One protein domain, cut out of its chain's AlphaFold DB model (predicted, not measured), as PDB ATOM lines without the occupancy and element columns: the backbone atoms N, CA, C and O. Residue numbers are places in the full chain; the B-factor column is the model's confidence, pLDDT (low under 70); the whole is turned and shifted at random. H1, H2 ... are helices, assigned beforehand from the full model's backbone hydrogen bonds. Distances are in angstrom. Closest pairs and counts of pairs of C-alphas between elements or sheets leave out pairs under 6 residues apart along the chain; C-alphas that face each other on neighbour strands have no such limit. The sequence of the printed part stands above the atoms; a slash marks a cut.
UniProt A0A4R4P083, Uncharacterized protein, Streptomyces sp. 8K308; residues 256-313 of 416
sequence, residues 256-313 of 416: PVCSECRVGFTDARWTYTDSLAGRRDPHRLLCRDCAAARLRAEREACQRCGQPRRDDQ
ATOM      1  N   PRO A 256     163.489 228.950 265.345       95.31
ATOM      2  CA  PRO A 256     163.844 229.624 264.104       95.31
ATOM      3  C   PRO A 256     163.840 228.656 262.918       95.31
ATOM      4  O   PRO A 256     164.217 227.488 263.048       95.31
ATOM      5  N   VAL A 257     163.454 229.161 261.749       97.12
ATOM      6  CA  VAL A 257     163.534 228.452 260.466       97.12
ATOM      7  C   VAL A 257     164.677 229.008 259.625       97.12
ATOM      8  O   VAL A 257     164.980 230.200 259.693       97.12
ATOM      9  N   CYS A 258     165.302 228.157 258.814       97.31
ATOM     10  CA  CYS A 258     166.342 228.574 257.877       97.31
ATOM     11  C   CYS A 258     165.790 229.565 256.845       97.31
ATOM     12  O   CYS A 258     164.798 229.266 256.182       97.31
ATOM     13  N   SER A 259     166.439 230.718 256.657       97.25
ATOM     14  CA  SER A 259     165.999 231.713 255.667       97.25
ATOM     15  C   SER A 259     166.068 231.202 254.221       97.25
ATOM     16  O   SER A 259     165.252 231.614 253.398       97.25
ATOM     17  N   GLU A 260     166.998 230.286 253.933       96.19
ATOM     18  CA  GLU A 260     167.130 229.603 252.640       96.19
ATOM     19  C   GLU A 260     166.148 228.422 252.533       96.19
ATOM     20  O   GLU A 260     165.084 228.553 251.931       96.19
ATOM     21  N   CYS A 261     166.457 227.272 253.147       96.56
ATOM     22  CA  CYS A 261     165.707 226.026 252.938       96.56
ATOM     23  C   CYS A 261     164.401 225.882 253.745       96.56
ATOM     24  O   CYS A 261     163.747 224.848 253.653       96.56
ATOM     25  N   ARG A 262     164.020 226.877 254.562       96.50
ATOM     26  CA  ARG A 262     162.795 226.923 255.400       96.50
ATOM     27  C   ARG A 262     162.613 225.818 256.451       96.50
ATOM     28  O   ARG A 262     161.694 225.917 257.259       96.50
ATOM     29  N   VAL A 263     163.507 224.834 256.526       95.94
ATOM     30  CA  VAL A 263     163.520 223.813 257.585       95.94
ATOM     31  C   VAL A 263     163.782 224.460 258.955       95.94
ATOM     32  O   VAL A 263     164.638 225.341 259.086       95.94
ATOM     33  N   GLY A 264     163.050 224.017 259.982       94.25
ATOM     34  CA  GLY A 264     163.256 224.426 261.375       94.25
ATOM     35  C   GLY A 264     164.628 224.007 261.911       94.25
ATOM     36  O   GLY A 264     165.132 222.931 261.597       94.25
ATOM     37  N   PHE A 265     165.256 224.853 262.726       97.25
ATOM     38  CA  PHE A 265     166.562 224.552 263.311       97.25
ATOM     39  C   PHE A 265     166.493 223.351 264.255       97.25
ATOM     40  O   PHE A 265     165.617 223.279 265.113       97.25
ATOM     41  N   THR A 266     167.476 222.453 264.178       96.12
ATOM     42  CA  THR A 266     167.699 221.442 265.222       96.12
ATOM     43  C   THR A 266     168.030 222.119 266.554       96.12
ATOM     44  O   THR A 266     168.583 223.220 266.571       96.12
ATOM     45  N   ASP A 267     167.749 221.467 267.686       94.81
ATOM     46  CA  ASP A 267     168.016 222.061 269.007       94.81
ATOM     47  C   ASP A 267     169.487 222.425 269.221       94.81
ATOM     48  O   ASP A 267     169.775 223.438 269.854       94.81
ATOM     49  N   ALA A 268     170.416 221.680 268.617       95.12
ATOM     50  CA  ALA A 268     171.834 222.031 268.607       95.12
ATOM     51  C   ALA A 268     172.109 223.355 267.862       95.12
ATOM     52  O   ALA A 268     172.800 224.222 268.399       95.12
ATOM     53  N   ARG A 269     171.546 223.557 266.655       95.75
ATOM     54  CA  ARG A 269     171.722 224.818 265.903       95.75
ATOM     55  C   ARG A 269     171.023 225.980 266.603       95.75
ATOM     56  O   ARG A 269     171.613 227.047 266.707       95.75
ATOM     57  N   TRP A 270     169.821 225.766 267.129       94.94
ATOM     58  CA  TRP A 270     169.055 226.789 267.840       94.94
ATOM     59  C   TRP A 270     169.755 227.252 269.124       94.94
ATOM     60  O   TRP A 270     169.988 228.450 269.293       94.94
ATOM     61  N   THR A 271     170.178 226.311 269.972       94.94
ATOM     62  CA  THR A 271     170.929 226.599 271.208       94.94
ATOM     63  C   THR A 271     172.253 227.299 270.897       94.94
ATOM     64  O   THR A 271     172.615 228.265 271.566       94.94
ATOM     65  N   TYR A 272     172.942 226.891 269.823       94.56
ATOM     66  CA  TYR A 272     174.099 227.626 269.316       94.56
ATOM     67  C   TYR A 272     173.736 229.072 268.940       94.56
ATOM     68  O   TYR A 272     174.414 229.989 269.395       94.56
ATOM     69  N   THR A 273     172.676 229.308 268.157       93.44
ATOM     70  CA  THR A 273     172.315 230.660 267.678       93.44
ATOM     71  C   THR A 273     171.861 231.619 268.778       93.44
ATOM     72  O   THR A 273     172.041 232.825 268.624       93.44
ATOM     73  N   ASP A 274     171.336 231.112 269.896       91.06
ATOM     74  CA  ASP A 274     170.998 231.941 271.060       91.06
ATOM     75  C   ASP A 274     172.215 232.239 271.963       91.06
ATOM     76  O   ASP A 274     172.222 233.220 272.707       91.06
ATOM     77  N   SER A 275     173.292 231.451 271.864       94.38
ATOM     78  CA  SER A 275     174.541 231.698 272.599       94.38
ATOM     79  C   SER A 275     175.234 233.006 272.182       94.38
ATOM     80  O   SER A 275     175.067 233.500 271.066       94.38
ATOM     81  N   LEU A 276     176.105 233.544 273.045       93.81
ATOM     82  CA  LEU A 276     176.896 234.750 272.746       93.81
ATOM     83  C   LEU A 276     177.756 234.626 271.473       93.81
ATOM     84  O   LEU A 276     178.002 235.634 270.811       93.81
ATOM     85  N   ALA A 277     178.187 233.410 271.119       91.56
ATOM     86  CA  ALA A 277     178.907 233.141 269.878       91.56
ATOM     87  C   ALA A 277     177.960 233.167 268.668       91.56
ATOM     88  O   ALA A 277     178.190 233.923 267.728       91.56
ATOM     89  N   GLY A 278     176.853 232.419 268.713       91.75
ATOM     90  CA  GLY A 278     175.890 232.354 267.609       91.75
ATOM     91  C   GLY A 278     175.116 233.654 267.367       91.75
ATOM     92  O   GLY A 278     174.732 233.935 266.237       91.75
ATOM     93  N   ARG A 279     174.980 234.527 268.371       92.00
ATOM     94  CA  ARG A 279     174.472 235.898 268.172       92.00
ATOM     95  C   ARG A 279     175.387 236.744 267.272       92.00
ATOM     96  O   ARG A 279     174.886 237.655 266.608       92.00
ATOM     97  N   ARG A 280     176.692 236.432 267.238       92.62
ATOM     98  CA  ARG A 280     177.726 237.049 266.384       92.62
ATOM     99  C   ARG A 280     178.013 236.266 265.090       92.62
ATOM    100  O   ARG A 280     178.730 236.790 264.246       92.62
ATOM    101  N   ASP A 281     177.470 235.056 264.921       92.06
ATOM    102  CA  ASP A 281     177.572 234.281 263.675       92.06
ATOM    103  C   ASP A 281     176.855 235.046 262.539       92.06
ATOM    104  O   ASP A 281     175.642 235.268 262.643       92.06
ATOM    105  N   PRO A 282     177.548 235.461 261.456       91.81
ATOM    106  CA  PRO A 282     176.891 236.108 260.316       91.81
ATOM    107  C   PRO A 282     175.847 235.185 259.670       91.81
ATOM    108  O   PRO A 282     174.828 235.656 259.169       91.81
ATOM    109  N   HIS A 283     176.040 233.867 259.776       93.75
ATOM    110  CA  HIS A 283     175.175 232.842 259.199       93.75
ATOM    111  C   HIS A 283     174.061 232.383 260.140       93.75
ATOM    112  O   HIS A 283     173.376 231.408 259.838       93.75
ATOM    113  N   ARG A 284     173.816 233.071 261.267       94.50
ATOM    114  CA  ARG A 284     172.850 232.656 262.310       94.50
ATOM    115  C   ARG A 284     171.403 232.434 261.842       94.50
ATOM    116  O   ARG A 284     170.629 231.826 262.572       94.50
ATOM    117  N   LEU A 285     171.020 232.929 260.661       95.56
ATOM    118  CA  LEU A 285     169.695 232.711 260.051       95.56
ATOM    119  C   LEU A 285     169.630 231.452 259.161       95.56
ATOM    120  O   LEU A 285     168.558 231.075 258.692       95.56
ATOM    121  N   LEU A 286     170.761 230.774 258.964       96.56
ATOM    122  CA  LEU A 286     170.896 229.538 258.199       96.56
ATOM    123  C   LEU A 286     170.936 228.310 259.119       96.56
ATOM    124  O   LEU A 286     171.490 228.354 260.225       96.56
ATOM    125  N   CYS A 287     170.400 227.180 258.641       96.19
ATOM    126  CA  CYS A 287     170.635 225.877 259.268       96.19
ATOM    127  C   CYS A 287     172.122 225.480 259.155       96.19
ATOM    128  O   CYS A 287     172.902 226.148 258.474       96.19
ATOM    129  N   ARG A 288     172.527 224.385 259.814       94.00
ATOM    130  CA  ARG A 288     173.925 223.913 259.814       94.00
ATOM    131  C   ARG A 288     174.486 223.759 258.396       94.00
ATOM    132  O   ARG A 288     175.610 224.181 258.139       94.00
ATOM    133  N   ASP A 289     173.701 223.180 257.498       95.62
ATOM    134  CA  ASP A 289     174.182 222.725 256.193       95.62
ATOM    135  C   ASP A 289     174.184 223.863 255.163       95.62
ATOM    136  O   ASP A 289     175.158 224.013 254.428       95.62
ATOM    137  N   CYS A 290     173.180 224.749 255.212       96.31
ATOM    138  CA  CYS A 290     173.198 226.042 254.520       96.31
ATOM    139  C   CYS A 290     174.379 226.912 254.983       96.31
ATOM    140  O   CYS A 290     175.133 227.403 254.150       96.31
ATOM    141  N   ALA A 291     174.621 227.036 256.294       94.12
ATOM    142  CA  ALA A 291     175.777 227.773 256.813       94.12
ATOM    143  C   ALA A 291     177.113 227.159 256.350       94.12
ATOM    144  O   ALA A 291     178.028 227.883 255.967       94.12
ATOM    145  N   ALA A 292     177.227 225.826 256.317       93.00
ATOM    146  CA  ALA A 292     178.415 225.133 255.815       93.00
ATOM    147  C   ALA A 292     178.583 225.230 254.285       93.00
ATOM    148  O   ALA A 292     179.707 225.203 253.787       93.00
ATOM    149  N   ALA A 293     177.497 225.330 253.513       93.31
ATOM    150  CA  ALA A 293     177.549 225.652 252.086       93.31
ATOM    151  C   ALA A 293     177.988 227.108 251.864       93.31
ATOM    152  O   ALA A 293     178.895 227.361 251.075       93.31
ATOM    153  N   ARG A 294     177.431 228.052 252.632       91.56
ATOM    154  CA  ARG A 294     177.771 229.475 252.562       91.56
ATOM    155  C   ARG A 294     179.237 229.740 252.918       91.56
ATOM    156  O   ARG A 294     179.929 230.400 252.155       91.56
ATOM    157  N   LEU A 295     179.741 229.125 253.990       89.12
ATOM    158  CA  LEU A 295     181.153 229.193 254.392       89.12
ATOM    159  C   LEU A 295     182.123 228.533 253.394       89.12
ATOM    160  O   LEU A 295     183.306 228.864 253.412       89.12
ATOM    161  N   ARG A 296     181.662 227.604 252.544       88.00
ATOM    162  CA  ARG A 296     182.459 227.070 251.423       88.00
ATOM    163  C   ARG A 296     182.517 228.080 250.279       88.00
ATOM    164  O   ARG A 296     183.605 228.545 249.956       88.00
ATOM    165  N   ALA A 297     181.360 228.552 249.816       84.56
ATOM    166  CA  ALA A 297     181.267 229.588 248.786       84.56
ATOM    167  C   ALA A 297     182.027 230.886 249.152       84.56
ATOM    168  O   ALA A 297     182.590 231.538 248.282       84.56
ATOM    169  N   GLU A 298     182.089 231.254 250.437       83.62
ATOM    170  CA  GLU A 298     182.862 232.407 250.925       83.62
ATOM    171  C   GLU A 298     184.382 232.177 250.942       83.62
ATOM    172  O   GLU A 298     185.138 233.132 250.774       83.62
ATOM    173  N   ARG A 299     184.846 230.931 251.106       81.00
ATOM    174  CA  ARG A 299     186.267 230.559 250.946       81.00
ATOM    175  C   ARG A 299     186.669 230.476 249.474       81.00
ATOM    176  O   ARG A 299     187.805 230.787 249.137       81.00
ATOM    177  N   GLU A 300     185.731 230.074 248.625       80.06
ATOM    178  CA  GLU A 300     185.871 229.951 247.169       80.06
ATOM    179  C   GLU A 300     185.703 231.304 246.437       80.06
ATOM    180  O   GLU A 300     185.899 231.382 245.226       80.06
ATOM    181  N   ALA A 301     185.371 232.390 247.144       73.81
ATOM    182  CA  ALA A 301     185.237 233.736 246.582       73.81
ATOM    183  C   ALA A 301     186.532 234.566 246.691       73.81
ATOM    184  O   ALA A 301     187.280 234.474 247.666       73.81
ATOM    185  N   CYS A 302     186.787 235.468 245.732       66.62
ATOM    186  CA  CYS A 302     187.869 236.449 245.884       66.62
ATOM    187  C   CYS A 302     187.562 237.413 247.045       66.62
ATOM    188  O   CYS A 302     186.658 238.246 246.955       66.62
ATOM    189  N   GLN A 303     188.412 237.399 248.076       63.75
ATOM    190  CA  GLN A 303     188.353 238.290 249.249       63.75
ATOM    191  C   GLN A 303     188.305 239.796 248.906       63.75
ATOM    192  O   GLN A 303     187.794 240.593 249.685       63.75
ATOM    193  N   ARG A 304     188.816 240.193 247.731       58.88
ATOM    194  CA  ARG A 304     188.868 241.578 247.225       58.88
ATOM    195  C   ARG A 304     187.683 241.961 246.308       58.88
ATOM    196  O   ARG A 304     187.630 243.105 245.876       58.88
ATOM    197  N   CYS A 305     186.740 241.061 245.987       68.31
ATOM    198  CA  CYS A 305     185.565 241.406 245.153       68.31
ATOM    199  C   CYS A 305     184.256 240.638 245.435       68.31
ATOM    200  O   CYS A 305     183.219 241.004 244.885       68.31
ATOM    201  N   GLY A 306     184.278 239.565 246.234       63.91
ATOM    202  CA  GLY A 306     183.100 238.756 246.574       63.91
ATOM    203  C   GLY A 306     182.558 237.844 245.462       63.91
ATOM    204  O   GLY A 306     181.576 237.146 245.693       63.91
ATOM    205  N   GLN A 307     183.172 237.828 244.274       67.75
ATOM    206  CA  GLN A 307     182.804 236.910 243.186       67.75
ATOM    207  C   GLN A 307     183.457 235.532 243.376       67.75
ATOM    208  O   GLN A 307     184.574 235.481 243.905       67.75
ATOM    209  N   PRO A 308     182.825 234.434 242.910       61.50
ATOM    210  CA  PRO A 308     183.453 233.114 242.868       61.50
ATOM    211  C   PRO A 308     184.775 233.153 242.097       61.50
ATOM    212  O   PRO A 308     184.864 233.794 241.044       61.50
ATOM    213  N   ARG A 309     185.795 232.453 242.595       60.22
ATOM    214  CA  ARG A 309     187.027 232.213 241.841       60.22
ATOM    215  C   ARG A 309     186.706 231.378 240.603       60.22
ATOM    216  O   ARG A 309     186.083 230.323 240.702       60.22
ATOM    217  N   ARG A 310     187.162 231.844 239.442       54.66
ATOM    218  CA  ARG A 310     187.392 230.971 238.288       54.66
ATOM    219  C   ARG A 310     188.846 230.530 238.339       54.66
ATOM    220  O   ARG A 310     189.724 231.386 238.386       54.66
ATOM    221  N   ASP A 311     189.035 229.217 238.322       52.34
ATOM    222  CA  ASP A 311     190.294 228.528 238.040       52.34
ATOM    223  C   ASP A 311     191.461 228.856 238.991       52.34
ATOM    224  O   ASP A 311     192.390 229.587 238.654       52.34
ATOM    225  N   ASP A 312     191.463 228.213 240.167       46.44
ATOM    226  CA  ASP A 312     192.656 228.098 241.018       46.44
ATOM    227  C   ASP A 312     193.694 227.152 240.366       46.44
ATOM    228  O   ASP A 312     193.918 226.028 240.815       46.44
ATOM    229  N   GLN A 313     194.351 227.611 239.294       50.66
ATOM    230  CA  GLN A 313     195.637 227.065 238.850       50.66
ATOM    231  C   GLN A 313     196.778 227.835 239.543       50.66
ATOM    232  O   GLN A 313     197.143 228.918 239.089       50.66
TER     233      GLN A 313
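What this domain is: This is residues 256 to 313 of the 416 residues of an uncharacterized protein of Streptomyces sp. 8K308 (UniProt A0A4R4P083). With little regular structure, this is a loop-rich head with one arm: residues 256 to 266, the short helix H1 and the link 275 to 287 make the head, and H2 runs from it roughly along the length to a looped tail, residues 300 to 313. The printed part has 58 residues with two named helices, H1 then H2, and no named strand; its class is all helix, with 20 residues in named elements. It is loose, with a radius of gyration of the C-alphas of 13.5 A, and elongated, spanning 41 by 23 by 15 A.

How they stand to each other: H1, residues 267 to 274, and H2, residues 288 to 299, are close but not clearly touching; their closest C-alphas, of Arg 269 and Arg 288, are 6.5 A apart. They run the same way at a steep tilt of 58 degrees. In H1 and H2 every O i to N i+4 pair is within hydrogen-bond range.

Where its parts are: H1 begins at C-alpha 267 (168.016, 222.061, 269.007) and measures 10.5 A from first to last C-alpha. H2 measures 16.6 A and ends at C-alpha 299 (186.267, 230.559, 250.946).

The domain as a whole: The C-alphas farthest apart, of Asp 267 and Gln 313, are 41.2 A apart. The printed part has no cut. The link from H1 to H2, 13 residues, is long. Residues 302 to 313 have pLDDT under 70.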